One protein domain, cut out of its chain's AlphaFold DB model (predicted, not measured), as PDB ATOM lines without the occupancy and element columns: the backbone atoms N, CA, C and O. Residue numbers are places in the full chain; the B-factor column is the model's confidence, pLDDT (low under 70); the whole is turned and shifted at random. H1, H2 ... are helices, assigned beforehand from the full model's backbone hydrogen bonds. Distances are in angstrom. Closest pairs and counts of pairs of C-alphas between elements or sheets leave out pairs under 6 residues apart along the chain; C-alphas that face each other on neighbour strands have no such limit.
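What this domain is: This is residues 2 to 129 of the 179 residues of an uncharacterized protein of Streblomastix strix (UniProt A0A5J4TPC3). A loose rod: long H3 and H2 run side by side, opposite ways, while short H4 packs on H3, H1 and H5. The H2-H3 link and the far end of H5 mark the rod's ends. The printed part has 128 residues, five named helices, H1 to H5, and no named strand: all helix, radius of gyration of the C-alphas 17.8 A, spans 65 by 27 by 22 A.

How they stand to each other: H3, residues 58 to 85, is close to but not clearly touching H2, residues 25 to 51, with closest C-alphas Ile 41 and Gln 64 at 7.4 A and a shallow tilt of 7 degrees. Residues 76 to 83 of H3 touch residues 92 to 96 of H4, residues 90 to 104, in a helical hairpin; closest C-alphas Phe 79 and Tyr 96, 6.2 A; tilt 36 degrees, only just steep. H4 and H5, residues 107 to 129, touch as another helical hairpin; closest C-alphas Ala 97 and Ala 110, 4.6 A; shallow tilt, 16 degrees. Residues 12 to 19 of H1, residues 2 to 19, touch residues 98 to 103 of H4; closest C-alphas Lys 12 and Asp 102, 6.3 A. Every O i to N i+4 pair is within hydrogen-bond range in H1 and H3; H2 has 21 of 23, H4 7 of 11, H5 18 of 19.

Where its parts are: H3 is 40.5 A long, H2 37.1 A with a kink of 31 degrees near residue 32, H5 33.0 A, H1 26.6 A, H4 20.4 A. C-alpha 2 is at (61.004, -26.537, 16.236), C-alpha 129 at (20.287, -7.168, 50.286).

The domain as a whole: The C-alphas farthest apart, Gly 53 and Thr 129, are 65.2 A apart. The printed part has no cut and no long link. The pLDDT is under 70 at residues 2 to 56 and 126 to 129.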
ATOM      1  N   PHE A   2      61.272 -25.837  14.961       34.09
ATOM      2  CA  PHE A   2      61.004 -26.537  16.236       34.09
ATOM      3  C   PHE A   2      61.210 -25.685  17.513       34.09
ATOM      4  O   PHE A   2      60.389 -25.705  18.426       34.09
ATOM      5  N   LEU A   3      62.264 -24.860  17.550       33.59
ATOM      6  CA  LEU A   3      62.582 -23.971  18.680       33.59
ATOM      7  C   LEU A   3      61.556 -22.844  18.902       33.59
ATOM      8  O   LEU A   3      61.303 -22.466  20.044       33.59
ATOM      9  N   GLN A   4      60.931 -22.323  17.840       42.19
ATOM     10  CA  GLN A   4      59.908 -21.275  17.967       42.19
ATOM     11  C   GLN A   4      58.590 -21.828  18.525       42.19
ATOM     12  O   GLN A   4      57.959 -21.178  19.359       42.19
ATOM     13  N   TYR A   5      58.219 -23.052  18.133       46.66
ATOM     14  CA  TYR A   5      57.081 -23.774  18.708       46.66
ATOM     15  C   TYR A   5      57.279 -24.020  20.213       46.66
ATOM     16  O   TYR A   5      56.380 -23.797  21.023       46.66
ATOM     17  N   TYR A   6      58.500 -24.395  20.604       46.69
ATOM     18  CA  TYR A   6      58.851 -24.649  21.999       46.69
ATOM     19  C   TYR A   6      58.836 -23.377  22.862       46.69
ATOM     20  O   TYR A   6      58.339 -23.389  23.986       46.69
ATOM     21  N   ARG A   7      59.325 -22.254  22.319       45.41
ATOM     22  CA  ARG A   7      59.363 -20.965  23.024       45.41
ATOM     23  C   ARG A   7      57.958 -20.412  23.287       45.41
ATOM     24  O   ARG A   7      57.704 -19.933  24.386       45.41
ATOM     25  N   LYS A   8      57.033 -20.550  22.327       49.59
ATOM     26  CA  LYS A   8      55.615 -20.197  22.525       49.59
ATOM     27  C   LYS A   8      54.959 -21.069  23.602       49.59
ATOM     28  O   LYS A   8      54.278 -20.539  24.469       49.59
ATOM     29  N   ASN A   9      55.219 -22.378  23.612       51.44
ATOM     30  CA  ASN A   9      54.659 -23.283  24.625       51.44
ATOM     31  C   ASN A   9      55.234 -23.074  26.033       51.44
ATOM     32  O   ASN A   9      54.523 -23.255  27.019       51.44
ATOM     33  N   TRP A  10      56.493 -22.648  26.145       51.44
ATOM     34  CA  TRP A  10      57.092 -22.328  27.439       51.44
ATOM     35  C   TRP A  10      56.437 -21.104  28.094       51.44
ATOM     36  O   TRP A  10      56.110 -21.147  29.278       51.44
ATOM     37  N   VAL A  11      56.162 -20.053  27.315       52.22
ATOM     38  CA  VAL A  11      55.457 -18.854  27.803       52.22
ATOM     39  C   VAL A  11      54.026 -19.197  28.244       52.22
ATOM     40  O   VAL A  11      53.600 -18.751  29.306       52.22
ATOM     41  N   LYS A  12      53.324 -20.074  27.509       55.41
ATOM     42  CA  LYS A  12      51.994 -20.589  27.892       55.41
ATOM     43  C   LYS A  12      52.013 -21.336  29.227       55.41
ATOM     44  O   LYS A  12      51.203 -21.062  30.107       55.41
ATOM     45  N   ALA A  13      52.987 -22.230  29.414       51.03
ATOM     46  CA  ALA A  13      53.154 -22.960  30.671       51.03
ATOM     47  C   ALA A  13      53.467 -22.021  31.851       51.03
ATOM     48  O   ALA A  13      53.043 -22.267  32.980       51.03
ATOM     49  N   GLN A  14      54.187 -20.926  31.593       48.22
ATOM     50  CA  GLN A  14      54.543 -19.930  32.601       48.22
ATOM     51  C   GLN A  14      53.368 -19.004  32.974       48.22
ATOM     52  O   GLN A  14      53.268 -18.594  34.132       48.22
ATOM     53  N   SER A  15      52.467 -18.709  32.027       54.16
ATOM     54  CA  SER A  15      51.226 -17.956  32.275       54.16
ATOM     55  C   SER A  15      50.248 -18.783  33.116       54.16
ATOM     56  O   SER A  15      49.882 -18.374  34.221       54.16
ATOM     57  N   ALA A  16      49.992 -20.030  32.701       48.34
ATOM     58  CA  ALA A  16      49.181 -20.989  33.455       48.34
ATOM     59  C   ALA A  16      49.712 -21.212  34.890       48.34
ATOM     60  O   ALA A  16      48.946 -21.343  35.847       48.34
ATOM     61  N   PHE A  17      51.040 -21.180  35.072       49.97
ATOM     62  CA  PHE A  17      51.701 -21.255  36.379       49.97
ATOM     63  C   PHE A  17      51.409 -20.049  37.289       49.97
ATOM     64  O   PHE A  17      51.231 -20.232  38.496       49.97
ATOM     65  N   LYS A  18      51.357 -18.821  36.750       50.72
ATOM     66  CA  LYS A  18      51.038 -17.615  37.537       50.72
ATOM     67  C   LYS A  18      49.567 -17.593  37.966       50.72
ATOM     68  O   LYS A  18      49.289 -17.255  39.116       50.72
ATOM     69  N   LEU A  19      48.648 -18.019  37.098       50.22
ATOM     70  CA  LEU A  19      47.206 -18.026  37.376       50.22
ATOM     71  C   LEU A  19      46.750 -19.107  38.366       50.22
ATOM     72  O   LEU A  19      45.709 -18.960  39.009       50.22
ATOM     73  N   SER A  20      47.523 -20.184  38.513       44.81
ATOM     74  CA  SER A  20      47.217 -21.278  39.440       44.81
ATOM     75  C   SER A  20      47.456 -20.922  40.914       44.81
ATOM     76  O   SER A  20      47.081 -21.686  41.803       44.81
ATOM     77  N   ARG A  21      48.101 -19.782  41.184       45.16
ATOM     78  CA  ARG A  21      48.481 -19.335  42.528       45.16
ATOM     79  C   ARG A  21      47.391 -18.506  43.224       45.16
ATOM     80  O   ARG A  21      47.542 -18.217  44.404       45.16
ATOM     81  N   SER A  22      46.323 -18.133  42.510       46.69
ATOM     82  CA  SER A  22      45.312 -17.160  42.958       46.69
ATOM     83  C   SER A  22      43.892 -17.710  43.182       46.69
ATOM     84  O   SER A  22      42.991 -16.918  43.438       46.69
ATOM     85  N   SER A  23      43.640 -19.026  43.111       43.84
ATOM     86  CA  SER A  23      42.272 -19.589  43.211       43.84
ATOM     87  C   SER A  23      42.088 -20.597  44.350       43.84
ATOM     88  O   SER A  23      43.043 -21.246  44.746       43.84
ATOM     89  N   SER A  24      40.854 -20.693  44.866       49.44
ATOM     90  CA  SER A  24      40.411 -21.320  46.133       49.44
ATOM     91  C   SER A  24      40.602 -22.852  46.293       49.44
ATOM     92  O   SER A  24      40.760 -23.604  45.328       49.44
ATOM     93  N   ILE A  25      40.534 -23.308  47.554       45.00
ATOM     94  CA  ILE A  25      41.073 -24.533  48.197       45.00
ATOM     95  C   ILE A  25      40.830 -25.886  47.498       45.00
ATOM     96  O   ILE A  25      41.699 -26.758  47.555       45.00
ATOM     97  N   ASN A  26      39.716 -26.089  46.793       44.72
ATOM     98  CA  ASN A  26      39.460 -27.368  46.107       44.72
ATOM     99  C   ASN A  26      40.023 -27.399  44.676       44.72
ATOM    100  O   ASN A  26      40.514 -28.437  44.230       44.72
ATOM    101  N   SER A  27      40.083 -26.241  44.008       43.28
ATOM    102  CA  SER A  27      40.851 -26.069  42.767       43.28
ATOM    103  C   SER A  27      42.354 -26.143  43.041       43.28
ATOM    104  O   SER A  27      43.101 -26.649  42.206       43.28
ATOM    105  N   ILE A  28      42.788 -25.716  44.236       46.47
ATOM    106  CA  ILE A  28      44.179 -25.801  44.694       46.47
ATOM    107  C   ILE A  28      44.688 -27.243  44.681       46.47
ATOM    108  O   ILE A  28      45.824 -27.434  44.291       46.47
ATOM    109  N   LYS A  29      43.913 -28.277  45.033       44.19
ATOM    110  CA  LYS A  29      44.448 -29.657  45.074       44.19
ATOM    111  C   LYS A  29      44.839 -30.197  43.695       44.19
ATOM    112  O   LYS A  29      45.948 -30.702  43.535       44.19
ATOM    113  N   ILE A  30      43.968 -30.047  42.697       49.69
ATOM    114  CA  ILE A  30      44.242 -30.494  41.318       49.69
ATOM    115  C   ILE A  30      45.352 -29.635  40.702       49.69
ATOM    116  O   ILE A  30      46.292 -30.163  40.104       49.69
ATOM    117  N   SER A  31      45.301 -28.321  40.933       50.97
ATOM    118  CA  SER A  31      46.354 -27.384  40.547       50.97
ATOM    119  C   SER A  31      47.697 -27.666  41.224       50.97
ATOM    120  O   SER A  31      48.717 -27.602  40.554       50.97
ATOM    121  N   ILE A  32      47.733 -28.013  42.514       49.12
ATOM    122  CA  ILE A  32      48.948 -28.340  43.276       49.12
ATOM    123  C   ILE A  32      49.536 -29.661  42.802       49.12
ATOM    124  O   ILE A  32      50.753 -29.762  42.698       49.12
ATOM    125  N   GLU A  33      48.723 -30.675  42.506       54.91
ATOM    126  CA  GLU A  33      49.234 -31.936  41.962       54.91
ATOM    127  C   GLU A  33      49.848 -31.753  40.576       54.91
ATOM    128  O   GLU A  33      50.963 -32.218  40.321       54.91
ATOM    129  N   LEU A  34      49.143 -31.048  39.687       59.03
ATOM    130  CA  LEU A  34      49.660 -30.702  38.366       59.03
ATOM    131  C   LEU A  34      50.893 -29.799  38.486       59.03
ATOM    132  O   LEU A  34      51.861 -30.005  37.764       59.03
ATOM    133  N   TRP A  35      50.917 -28.877  39.449       58.56
ATOM    134  CA  TRP A  35      52.058 -28.009  39.734       58.56
ATOM    135  C   TRP A  35      53.250 -28.770  40.299       58.56
ATOM    136  O   TRP A  35      54.369 -28.527  39.867       58.56
ATOM    137  N   HIS A  36      53.054 -29.711  41.219       59.09
ATOM    138  CA  HIS A  36      54.130 -30.548  41.741       59.09
ATOM    139  C   HIS A  36      54.703 -31.440  40.647       59.09
ATOM    140  O   HIS A  36      55.925 -31.550  40.541       59.09
ATOM    141  N   LYS A  37      53.851 -32.009  39.786       65.06
ATOM    142  CA  LYS A  37      54.288 -32.776  38.614       65.06
ATOM    143  C   LYS A  37      55.052 -31.887  37.635       65.06
ATOM    144  O   LYS A  37      56.187 -32.210  37.303       65.06
ATOM    145  N   LEU A  38      54.511 -30.729  37.261       63.25
ATOM    146  CA  LEU A  38      55.163 -29.782  36.354       63.25
ATOM    147  C   LEU A  38      56.481 -29.246  36.936       63.25
ATOM    148  O   LEU A  38      57.483 -29.176  36.235       63.25
ATOM    149  N   LYS A  39      56.518 -28.918  38.229       60.97
ATOM    150  CA  LYS A  39      57.705 -28.429  38.940       60.97
ATOM    151  C   LYS A  39      58.770 -29.509  39.068       60.97
ATOM    152  O   LYS A  39      59.943 -29.194  38.885       60.97
ATOM    153  N   ASN A  40      58.390 -30.761  39.329       66.44
ATOM    154  CA  ASN A  40      59.327 -31.883  39.303       66.44
ATOM    155  C   ASN A  40      59.874 -32.104  37.894       66.44
ATOM    156  O   ASN A  40      61.084 -32.217  37.749       66.44
ATOM    157  N   ILE A  41      59.027 -32.059  36.863       64.56
ATOM    158  CA  ILE A  41      59.445 -32.195  35.460       64.56
ATOM    159  C   ILE A  41      60.399 -31.063  35.063       64.56
ATOM    160  O   ILE A  41      61.462 -31.322  34.506       64.56
ATOM    161  N   ILE A  42      60.081 -29.811  35.403       66.69
ATOM    162  CA  ILE A  42      60.951 -28.655  35.149       66.69
ATOM    163  C   ILE A  42      62.264 -28.795  35.921       66.69
ATOM    164  O   ILE A  42      63.323 -28.556  35.353       66.69
ATOM    165  N   LYS A  43      62.227 -29.201  37.195       69.44
ATOM    166  CA  LYS A  43      63.431 -29.411  38.011       69.44
ATOM    167  C   LYS A  43      64.313 -30.515  37.423       69.44
ATOM    168  O   LYS A  43      65.526 -30.354  37.398       69.44
ATOM    169  N   GLN A  44      63.708 -31.584  36.914       67.56
ATOM    170  CA  GLN A  44      64.395 -32.710  36.288       67.56
ATOM    171  C   GLN A  44      65.020 -32.303  34.946       67.56
ATOM    172  O   GLN A  44      66.215 -32.498  34.761       67.56
ATOM    173  N   LEU A  45      64.277 -31.603  34.080       63.50
ATOM    174  CA  LEU A  45      64.796 -31.035  32.825       63.50
ATOM    175  C   LEU A  45      65.932 -30.028  33.062       63.50
ATOM    176  O   LEU A  45      66.915 -30.008  32.328       63.50
ATOM    177  N   ASN A  46      65.817 -29.194  34.097       64.69
ATOM    178  CA  ASN A  46      66.817 -28.178  34.423       64.69
ATOM    179  C   ASN A  46      68.070 -28.801  35.068       64.69
ATOM    180  O   ASN A  46      69.179 -28.329  34.838       64.69
ATOM    181  N   GLN A  47      67.912 -29.887  35.834       68.50
ATOM    182  CA  GLN A  47      69.034 -30.665  36.356       68.50
ATOM    183  C   GLN A  47      69.760 -31.413  35.235       68.50
ATOM    184  O   GLN A  47      70.984 -31.357  35.182       68.50
ATOM    185  N   GLU A  48      69.029 -32.039  34.309       63.28
ATOM    186  CA  GLU A  48      69.606 -32.717  33.141       63.28
ATOM    187  C   GLU A  48      70.324 -31.735  32.204       63.28
ATOM    188  O   GLU A  48      71.419 -32.041  31.738       63.28
ATOM    189  N   CYS A  49      69.793 -30.523  31.995       58.16
ATOM    190  CA  CYS A  49      70.496 -29.457  31.264       58.16
ATOM    191  C   CYS A  49      71.767 -28.959  31.972       58.16
ATOM    192  O   CYS A  49      72.682 -28.490  31.302       58.16
ATOM    193  N   LYS A  50      71.831 -29.019  33.310       65.19
ATOM    194  CA  LYS A  50      73.014 -28.598  34.081       65.19
ATOM    195  C   LYS A  50      74.097 -29.672  34.150       65.19
ATOM    196  O   LYS A  50      75.271 -29.327  34.194       65.19
ATOM    197  N   THR A  51      73.720 -30.950  34.197       63.50
ATOM    198  CA  THR A  51      74.670 -32.072  34.293       63.50
ATOM    199  C   THR A  51      75.136 -32.576  32.933       63.50
ATOM    200  O   THR A  51      76.252 -33.079  32.829       63.50
ATOM    201  N   SER A  52      74.327 -32.425  31.879       54.75
ATOM    202  CA  SER A  52      74.754 -32.725  30.517       54.75
ATOM    203  C   SER A  52      75.325 -31.466  29.872       54.75
ATOM    204  O   SER A  52      74.611 -30.569  29.431       54.75
ATOM    205  N   GLY A  53      76.651 -31.401  29.782       56.28
ATOM    206  CA  GLY A  53      77.291 -30.536  28.804       56.28
ATOM    207  C   GLY A  53      76.752 -30.888  27.414       56.28
ATOM    208  O   GLY A  53      77.142 -31.889  26.822       56.28
ATOM    209  N   ILE A  54      75.833 -30.062  26.909       60.41
ATOM    210  CA  ILE A  54      75.467 -29.886  25.492       60.41
ATOM    211  C   ILE A  54      74.445 -30.877  24.877       60.41
ATOM    212  O   ILE A  54      73.876 -30.549  23.835       60.41
ATOM    213  N   ARG A  55      74.068 -32.014  25.485       63.50
ATOM    214  CA  ARG A  55      73.053 -32.914  24.871       63.50
ATOM    215  C   ARG A  55      71.696 -32.925  25.574       63.50
ATOM    216  O   ARG A  55      71.422 -33.758  26.428       63.50
ATOM    217  N   ILE A  56      70.799 -32.070  25.083       66.00
ATOM    218  CA  ILE A  56      69.359 -32.141  25.358       66.00
ATOM    219  C   ILE A  56      68.824 -33.517  24.925       66.00
ATOM    220  O   ILE A  56      68.855 -33.866  23.742       66.00
ATOM    221  N   ASN A  57      68.304 -34.301  25.874       75.19
ATOM    222  CA  ASN A  57      67.684 -35.591  25.581       75.19
ATOM    223  C   ASN A  57      66.248 -35.395  25.068       75.19
ATOM    224  O   ASN A  57      65.274 -35.390  25.826       75.19
ATOM    225  N   PHE A  58      66.114 -35.256  23.749       75.56
ATOM    226  CA  PHE A  58      64.818 -35.097  23.080       75.56
ATOM    227  C   PHE A  58      63.842 -36.254  23.350       75.56
ATOM    228  O   PHE A  58      62.632 -36.037  23.347       75.56
ATOM    229  N   GLY A  59      64.340 -37.463  23.637       81.06
ATOM    230  CA  GLY A  59      63.501 -38.617  23.967       81.06
ATOM    231  C   GLY A  59      62.782 -38.468  25.310       81.06
ATOM    232  O   GLY A  59      61.598 -38.790  25.417       81.06
ATOM    233  N   LEU A  60      63.467 -37.940  26.330       75.94
ATOM    234  CA  LEU A  60      62.854 -37.645  27.631       75.94
ATOM    235  C   LEU A  60      61.892 -36.464  27.536       75.94
ATOM    236  O   LEU A  60      60.768 -36.553  28.028       75.94
ATOM    237  N   ILE A  61      62.282 -35.405  26.824       75.62
ATOM    238  CA  ILE A  61      61.407 -34.257  26.558       75.62
ATOM    239  C   ILE A  61      60.109 -34.695  25.879       75.62
ATOM    240  O   ILE A  61      59.030 -34.298  26.312       75.62
ATOM    241  N   TYR A  62      60.200 -35.539  24.850       77.62
ATOM    242  CA  TYR A  62      59.026 -36.037  24.144       77.62
ATOM    243  C   TYR A  62      58.086 -36.815  25.074       77.62
ATOM    244  O   TYR A  62      56.881 -36.562  25.080       77.62
ATOM    245  N   LYS A  63      58.628 -37.713  25.909       80.62
ATOM    246  CA  LYS A  63      57.833 -38.453  26.904       80.62
ATOM    247  C   LYS A  63      57.115 -37.511  27.871       80.62
ATOM    248  O   LYS A  63      55.936 -37.711  28.145       80.62
ATOM    249  N   GLN A  64      57.798 -36.473  28.352       73.06
ATOM    250  CA  GLN A  64      57.202 -35.510  29.279       73.06
ATOM    251  C   GLN A  64      56.138 -34.641  28.611       73.06
ATOM    252  O   GLN A  64      55.062 -34.443  29.171       73.06
ATOM    253  N   LEU A  65      56.394 -34.176  27.389       75.69
ATOM    254  CA  LEU A  65      55.420 -33.407  26.624       75.69
ATOM    255  C   LEU A  65      54.155 -34.225  26.358       75.69
ATOM    256  O   LEU A  65      53.052 -33.705  26.501       75.69
ATOM    257  N   LYS A  66      54.308 -35.516  26.043       81.62
ATOM    258  CA  LYS A  66      53.182 -36.435  25.871       81.62
ATOM    259  C   LYS A  66      52.321 -36.521  27.133       81.62
ATOM    260  O   LYS A  66      51.108 -36.378  27.041       81.62
ATOM    261  N   ILE A  67      52.940 -36.679  28.306       79.88
ATOM    262  CA  ILE A  67      52.220 -36.713  29.590       79.88
ATOM    263  C   ILE A  67      51.462 -35.402  29.824       79.88
ATOM    264  O   ILE A  67      50.295 -35.435  30.212       79.88
ATOM    265  N   ILE A  68      52.106 -34.258  29.574       78.06
ATOM    266  CA  ILE A  68      51.483 -32.938  29.727       78.06
ATOM    267  C   ILE A  68      50.243 -32.829  28.830       78.06
ATOM    268  O   ILE A  68      49.164 -32.555  29.349       78.06
ATOM    269  N   VAL A  69      50.372 -33.116  27.531       81.12
ATOM    270  CA  VAL A  69      49.255 -33.064  26.568       81.12
ATOM    271  C   VAL A  69      48.116 -34.001  26.977       81.12
ATOM    272  O   VAL A  69      46.958 -33.598  26.991       81.12
ATOM    273  N   GLU A  70      48.415 -35.237  27.379       80.38
ATOM    274  CA  GLU A  70      47.384 -36.180  27.829       80.38
ATOM    275  C   GLU A  70      46.674 -35.709  29.109       80.38
ATOM    276  O   GLU A  70      45.460 -35.878  29.251       80.38
ATOM    277  N   SER A  71      47.420 -35.139  30.060       78.56
ATOM    278  CA  SER A  71      46.848 -34.601  31.299       78.56
ATOM    279  C   SER A  71      45.969 -33.376  31.060       78.56
ATOM    280  O   SER A  71      44.934 -33.238  31.707       78.56
ATOM    281  N   GLU A  72      46.353 -32.533  30.107       81.88
ATOM    282  CA  GLU A  72      45.637 -31.326  29.710       81.88
ATOM    283  C   GLU A  72      44.261 -31.699  29.128       81.88
ATOM    284  O   GLU A  72      43.233 -31.294  29.675       81.88
ATOM    285  N   VAL A  73      44.226 -32.624  28.162       82.31
ATOM    286  CA  VAL A  73      42.978 -33.137  27.569       82.31
ATOM    287  C   VAL A  73      42.052 -33.744  28.630       82.31
ATOM    288  O   VAL A  73      40.836 -33.535  28.610       82.31
ATOM    289  N   LYS A  74      42.608 -34.496  29.589       82.00
ATOM    290  CA  LYS A  74      41.831 -35.060  30.708       82.00
ATOM    291  C   LYS A  74      41.284 -33.969  31.626       82.00
ATOM    292  O   LYS A  74      40.151 -34.085  32.088       82.00
ATOM    293  N   SER A  75      42.075 -32.936  31.905       81.31
ATOM    294  CA  SER A  75      41.654 -31.807  32.734       81.31
ATOM    295  C   SER A  75      40.489 -31.058  32.095       81.31
ATOM    296  O   SER A  75      39.520 -30.761  32.790       81.31
ATOM    297  N   ARG A  76      40.538 -30.811  30.781       84.75
ATOM    298  CA  ARG A  76      39.451 -30.148  30.050       84.75
ATOM    299  C   ARG A  76      38.127 -30.900  30.197       84.75
ATOM    300  O   ARG A  76      37.145 -30.313  30.639       84.75
ATOM    301  N   LYS A  77      38.133 -32.212  29.942       86.69
ATOM    302  CA  LYS A  77      36.941 -33.064  30.101       86.69
ATOM    303  C   LYS A  77      36.369 -33.019  31.519       86.69
ATOM    304  O   LYS A  77      35.159 -33.017  31.699       86.69
ATOM    305  N   ARG A  78      37.230 -32.976  32.544       83.50
ATOM    306  CA  ARG A  78      36.780 -32.864  33.943       83.50
ATOM    307  C   ARG A  78      36.068 -31.544  34.208       83.50
ATOM    308  O   ARG A  78      35.064 -31.551  34.908       83.50
ATOM    309  N   PHE A  79      36.563 -30.438  33.659       89.62
ATOM    310  CA  PHE A  79      35.870 -29.160  33.781       89.62
ATOM    311  C   PHE A  79      34.527 -29.163  33.053       89.62
ATOM    312  O   PHE A  79      33.551 -28.726  33.643       89.62
ATOM    313  N   GLU A  80      34.449 -29.715  31.840       88.38
ATOM    314  CA  GLU A  80      33.182 -29.844  31.103       88.38
ATOM    315  C   GLU A  80      32.132 -30.609  31.926       88.38
ATOM    316  O   GLU A  80      30.997 -30.160  32.062       88.38
ATOM    317  N   VAL A  81      32.529 -31.708  32.576       86.06
ATOM    318  CA  VAL A  81      31.651 -32.447  33.496       86.06
ATOM    319  C   VAL A  81      31.276 -31.605  34.722       86.06
ATOM    320  O   VAL A  81      30.100 -31.523  35.069       86.06
ATOM    321  N   LEU A  82      32.241 -30.944  35.370       85.31
ATOM    322  CA  LEU A  82      31.975 -30.103  36.546       85.31
ATOM    323  C   LEU A  82      31.027 -28.938  36.235       85.31
ATOM    324  O   LEU A  82      30.219 -28.582  37.085       85.31
ATOM    325  N   MET A  83      31.101 -28.374  35.032       87.88
ATOM    326  CA  MET A  83      30.226 -27.299  34.561       87.88
ATOM    327  C   MET A  83      28.774 -27.758  34.429       87.88
ATOM    328  O   MET A  83      27.861 -27.030  34.808       87.88
ATOM    329  N   VAL A  84      28.560 -28.986  33.948       90.81
ATOM    330  CA  VAL A  84      27.223 -29.596  33.873       90.81
ATOM    331  C   VAL A  84      26.697 -29.933  35.270       90.81
ATOM    332  O   VAL A  84      25.525 -29.716  35.560       90.81
ATOM    333  N   MET A  85      27.558 -30.445  36.153       83.44
ATOM    334  CA  MET A  85      27.159 -30.855  37.505       83.44
ATOM    335  C   MET A  85      26.927 -29.674  38.454       83.44
ATOM    336  O   MET A  85      26.107 -29.767  39.365       83.44
ATOM    337  N   GLN A  86      27.681 -28.588  38.294       87.94
ATOM    338  CA  GLN A  86      27.681 -27.441  39.201       87.94
ATOM    339  C   GLN A  86      27.619 -26.120  38.418       87.94
ATOM    340  O   GLN A  86      28.538 -25.303  38.515       87.94
ATOM    341  N   PRO A  87      26.525 -25.859  37.679       90.69
ATOM    342  CA  PRO A  87      26.431 -24.703  36.781       90.69
ATOM    343  C   PRO A  87      26.448 -23.349  37.506       90.69
ATOM    344  O   PRO A  87      26.757 -22.332  36.895       90.69
ATOM    345  N   HIS A  88      26.146 -23.333  38.809       90.62
ATOM    346  CA  HIS A  88      26.158 -22.131  39.652       90.62
ATOM    347  C   HIS A  88      27.467 -21.954  40.435       90.62
ATOM    348  O   HIS A  88      27.599 -21.032  41.234       90.62
ATOM    349  N   ASN A  89      28.444 -22.848  40.261       89.50
ATOM    350  CA  ASN A  89      29.718 -22.737  40.957       89.50
ATOM    351  C   ASN A  89      30.654 -21.797  40.186       89.50
ATOM    352  O   ASN A  89      31.362 -22.209  39.263       89.50
ATOM    353  N   THR A  90      30.693 -20.532  40.606       92.38
ATOM    354  CA  THR A  90      31.505 -19.487  39.961       92.38
ATOM    355  C   THR A  90      32.999 -19.783  40.002       92.38
ATOM    356  O   THR A  90      33.727 -19.407  39.085       92.38
ATOM    357  N   ALA A  91      33.477 -20.562  40.979       89.38
ATOM    358  CA  ALA A  91      34.865 -21.009  40.994       89.38
ATOM    359  C   ALA A  91      35.163 -22.000  39.857       89.38
ATOM    360  O   ALA A  91      36.227 -21.911  39.249       89.38
ATOM    361  N   VAL A  92      34.258 -22.933  39.547       88.69
ATOM    362  CA  VAL A  92      34.434 -23.873  38.423       88.69
ATOM    363  C   VAL A  92      34.438 -23.112  37.098       88.69
ATOM    364  O   VAL A  92      35.372 -23.286  36.315       88.69
ATOM    365  N   LEU A  93      33.470 -22.208  36.908       93.38
ATOM    366  CA  LEU A  93      33.348 -21.346  35.727       93.38
ATOM    367  C   LEU A  93      34.630 -20.535  35.485       93.38
ATOM    368  O   LEU A  93      35.278 -20.659  34.443       93.38
ATOM    369  N   ARG A  94      35.068 -19.768  36.493       93.25
ATOM    370  CA  ARG A  94      36.272 -18.926  36.400       93.25
ATOM    371  C   ARG A  94      37.544 -19.749  36.197       93.25
ATOM    372  O   ARG A  94      38.446 -19.309  35.492       93.25
ATOM    373  N   ASN A  95      37.650 -20.937  36.798       87.88
ATOM    374  CA  ASN A  95      38.827 -21.791  36.617       87.88
ATOM    375  C   ASN A  95      38.879 -22.455  35.239       87.88
ATOM    376  O   ASN A  95      39.980 -22.697  34.751       87.88
ATOM    377  N   TYR A  96      37.733 -22.711  34.606       92.00
ATOM    378  CA  TYR A  96      37.682 -23.229  33.242       92.00
ATOM    379  C   TYR A  96      37.942 -22.150  32.179       92.00
ATOM    380  O   TYR A  96      38.607 -22.429  31.187       92.00
ATOM    381  N   ALA A  97      37.525 -20.901  32.409       91.81
ATOM    382  CA  ALA A  97      37.799 -19.791  31.488       91.81
ATOM    383  C   ALA A  97      39.305 -19.488  31.321       91.81
ATOM    384  O   ALA A  97      39.763 -19.119  30.243       91.81
ATOM    385  N   LYS A  98      40.111 -19.699  32.368       85.81
ATOM    386  CA  LYS A  98      41.566 -19.455  32.341       85.81
ATOM    387  C   LYS A  98      42.312 -20.238  31.247       85.81
ATOM    388  O   LYS A  98      42.981 -19.606  30.433       85.81
ATOM    389  N   PRO A  99      42.235 -21.584  31.176       82.44
ATOM    390  CA  PRO A  99      42.889 -22.327  30.103       82.44
ATOM    391  C   PRO A  99      42.318 -21.995  28.720       82.44
ATOM    392  O   PRO A  99      43.075 -22.060  27.752       82.44
ATOM    393  N   LEU A 100      41.037 -21.614  28.608       87.94
ATOM    394  CA  LEU A 100      40.462 -21.162  27.335       87.94
ATOM    395  C   LEU A 100      41.199 -19.929  26.795       87.94
ATOM    396  O   LEU A 100      41.596 -19.932  25.634       87.94
ATOM    397  N   LEU A 101      41.511 -18.956  27.653       84.62
ATOM    398  CA  LEU A 101      42.318 -17.784  27.290       84.62
ATOM    399  C   LEU A 101      43.796 -18.137  27.056       84.62
ATOM    400  O   LEU A 101      44.372 -17.819  26.020       84.62
ATOM    401  N   ASP A 102      44.424 -18.820  28.018       77.56
ATOM    402  CA  ASP A 102      45.886 -18.963  28.059       77.56
ATOM    403  C   ASP A 102      46.442 -20.033  27.103       77.56
ATOM    404  O   ASP A 102      47.588 -19.945  26.643       77.56
ATOM    405  N   ILE A 103      45.676 -21.100  26.859       80.81
ATOM    406  CA  ILE A 103      46.136 -22.287  26.121       80.81
ATOM    407  C   ILE A 103      45.458 -22.359  24.758       80.81
ATOM    408  O   ILE A 103      46.149 -22.577  23.750       80.81
ATOM    409  N   TYR A 104      44.135 -22.182  24.751       82.31
ATOM    410  CA  TYR A 104      43.284 -22.392  23.585       82.31
ATOM    411  C   TYR A 104      43.044 -21.129  22.754       82.31
ATOM    412  O   TYR A 104      42.755 -21.272  21.570       82.31
ATOM    413  N   TYR A 105      43.245 -19.937  23.328       87.38
ATOM    414  CA  TYR A 105      42.903 -18.649  22.710       87.38
ATOM    415  C   TYR A 105      41.444 -18.587  22.232       87.38
ATOM    416  O   TYR A 105      41.149 -18.061  21.164       87.38
ATOM    417  N   ASP A 106      40.544 -19.176  23.015       92.69
ATOM    418  CA  ASP A 106      39.101 -19.172  22.783       92.69
ATOM    419  C   ASP A 106      38.476 -18.073  23.652       92.69
ATOM    420  O   ASP A 106      37.955 -18.331  24.740       92.69
ATOM    421  N   GLU A 107      38.669 -16.826  23.214       92.81
ATOM    422  CA  GLU A 107      38.273 -15.619  23.952       92.81
ATOM    423  C   GLU A 107      36.750 -15.514  24.067       92.81
ATOM    424  O   GLU A 107      36.247 -15.368  25.178       92.81
ATOM    425  N   ASP A 108      36.019 -15.724  22.969       96.06
ATOM    426  CA  ASP A 108      34.553 -15.653  22.939       96.06
ATOM    427  C   ASP A 108      33.909 -16.622  23.948       96.06
ATOM    428  O   ASP A 108      33.035 -16.248  24.738       96.06
ATOM    429  N   THR A 109      34.370 -17.881  23.977       94.88
ATOM    430  CA  THR A 109      33.848 -18.880  24.923       94.88
ATOM    431  C   THR A 109      34.243 -18.541  26.359       94.88
ATOM    432  O   THR A 109      33.442 -18.716  27.280       94.88
ATOM    433  N   ALA A 110      35.467 -18.050  26.577       93.44
ATOM    434  CA  ALA A 110      35.918 -17.648  27.904       93.44
ATOM    435  C   ALA A 110      35.112 -16.461  28.452       93.44
ATOM    436  O   ALA A 110      34.705 -16.496  29.614       93.44
ATOM    437  N   GLU A 111      34.843 -15.446  27.628       95.81
ATOM    438  CA  GLU A 111      34.038 -14.279  27.996       95.81
ATOM    439  C   GLU A 111      32.610 -14.677  28.352       95.81
ATOM    440  O   GLU A 111      32.124 -14.298  29.415       95.81
ATOM    441  N   MET A 112      31.966 -15.522  27.541       96.62
ATOM    442  CA  MET A 112      30.624 -16.030  27.836       96.62
ATOM    443  C   MET A 112      30.561 -16.718  29.211       96.62
ATOM    444  O   MET A 112      29.635 -16.493  29.992       96.62
ATOM    445  N   ILE A 113      31.565 -17.537  29.536       95.56
ATOM    446  CA  ILE A 113      31.633 -18.270  30.808       95.56
ATOM    447  C   ILE A 113      31.927 -17.335  31.991       95.56
ATOM    448  O   ILE A 113      31.394 -17.535  33.087       95.56
ATOM    449  N   LEU A 114      32.755 -16.307  31.792       95.75
ATOM    450  CA  LEU A 114      33.027 -15.293  32.812       95.75
ATOM    451  C   LEU A 114      31.800 -14.418  33.080       95.75
ATOM    452  O   LEU A 114      31.464 -14.213  34.243       95.75
ATOM    453  N   LEU A 115      31.085 -13.998  32.033       95.69
ATOM    454  CA  LEU A 115      29.819 -13.275  32.157       95.69
ATOM    455  C   LEU A 115      28.785 -14.096  32.932       95.69
ATOM    456  O   LEU A 115      28.125 -13.569  33.828       95.69
ATOM    457  N   GLN A 116      28.689 -15.400  32.655       94.94
ATOM    458  CA  GLN A 116      27.835 -16.302  33.428       94.94
ATOM    459  C   GLN A 116      28.220 -16.305  34.916       94.94
ATOM    460  O   GLN A 116      27.342 -16.221  35.777       94.94
ATOM    461  N   ALA A 117      29.515 -16.379  35.240       94.38
ATOM    462  CA  ALA A 117      29.978 -16.333  36.626       94.38
ATOM    463  C   ALA A 117      29.632 -14.997  37.309       94.38
ATOM    464  O   ALA A 117      29.162 -15.002  38.446       94.38
ATOM    465  N   ASP A 118      29.810 -13.874  36.611       94.75
ATOM    466  CA  ASP A 118      29.502 -12.543  37.136       94.75
ATOM    467  C   ASP A 118      27.995 -12.361  37.384       94.75
ATOM    468  O   ASP A 118      27.604 -11.800  38.409       94.75
ATOM    469  N   MET A 119      27.135 -12.889  36.505       94.19
ATOM    470  CA  MET A 119      25.683 -12.896  36.721       94.19
ATOM    471  C   MET A 119      25.287 -13.678  37.980       94.19
ATOM    472  O   MET A 119      24.439 -13.225  38.749       94.19
ATOM    473  N   ILE A 120      25.901 -14.840  38.214       93.88
ATOM    474  CA  ILE A 120      25.617 -15.660  39.400       93.88
ATOM    475  C   ILE A 120      26.032 -14.927  40.682       93.88
ATOM    476  O   ILE A 120      25.261 -14.897  41.645       93.88
ATOM    477  N   ASP A 121      27.214 -14.302  40.693       90.38
ATOM    478  CA  ASP A 121      27.696 -13.536  41.847       90.38
ATOM    479  C   ASP A 121      26.768 -12.332  42.146       90.38
ATOM    480  O   ASP A 121      26.465 -12.045  43.311       90.38
ATOM    481  N   GLN A 122      26.230 -11.670  41.110       90.00
ATOM    482  CA  GLN A 122      25.247 -10.585  41.264       90.00
ATOM    483  C   GLN A 122      23.924 -11.065  41.877       90.00
ATOM    484  O   GLN A 122      23.434 -10.450  42.827       90.00
ATOM    485  N   ILE A 123      23.371 -12.184  41.394       87.75
ATOM    486  CA  ILE A 123      22.133 -12.777  41.935       87.75
ATOM    487  C   ILE A 123      22.327 -13.172  43.405       87.75
ATOM    488  O   ILE A 123      21.469 -12.900  44.246       87.75
ATOM    489  N   SER A 124      23.473 -13.774  43.736       81.19
ATOM    490  CA  SER A 124      23.796 -14.134  45.121       81.19
ATOM    491  C   SER A 124      23.854 -12.907  46.034       81.19
ATOM    492  O   SER A 124      23.416 -12.974  47.181       81.19
ATOM    493  N   THR A 125      24.362 -11.778  45.536       74.75
ATOM    494  CA  THR A 125      24.481 -10.538  46.316       74.75
ATOM    495  C   THR A 125      23.109  -9.889  46.546       74.75
ATOM    496  O   THR A 125      22.772  -9.570  47.685       74.75
ATOM    497  N   GLN A 126      22.266  -9.781  45.512       64.81
ATOM    498  CA  GLN A 126      20.933  -9.158  45.608       64.81
ATOM    499  C   GLN A 126      19.951  -9.932  46.498       64.81
ATOM    500  O   GLN A 126      19.150  -9.328  47.212       64.81
ATOM    501  N   ASN A 127      20.045 -11.265  46.524       59.44
ATOM    502  CA  ASN A 127      19.244 -12.092  47.431       59.44
ATOM    503  C   ASN A 127      19.574 -11.847  48.914       59.44
ATOM    504  O   ASN A 127      18.756 -12.158  49.774       59.44
ATOM    505  N   THR A 128      20.742 -11.270  49.213       57.41
ATOM    506  CA  THR A 128      21.155 -10.927  50.580       57.41
ATOM    507  C   THR A 128      20.671  -9.524  50.967       57.41
ATOM    508  O   THR A 128      20.178  -9.324  52.071       57.41
ATOM    509  N   THR A 129      20.703  -8.563  50.037       50.06
ATOM    510  CA  THR A 129      20.287  -7.168  50.286       50.06
ATOM    511  C   THR A 129      18.770  -7.008  50.440       50.06
ATOM    512  O   THR A 129      18.306  -6.158  51.195       50.06
TER     513      THR A 129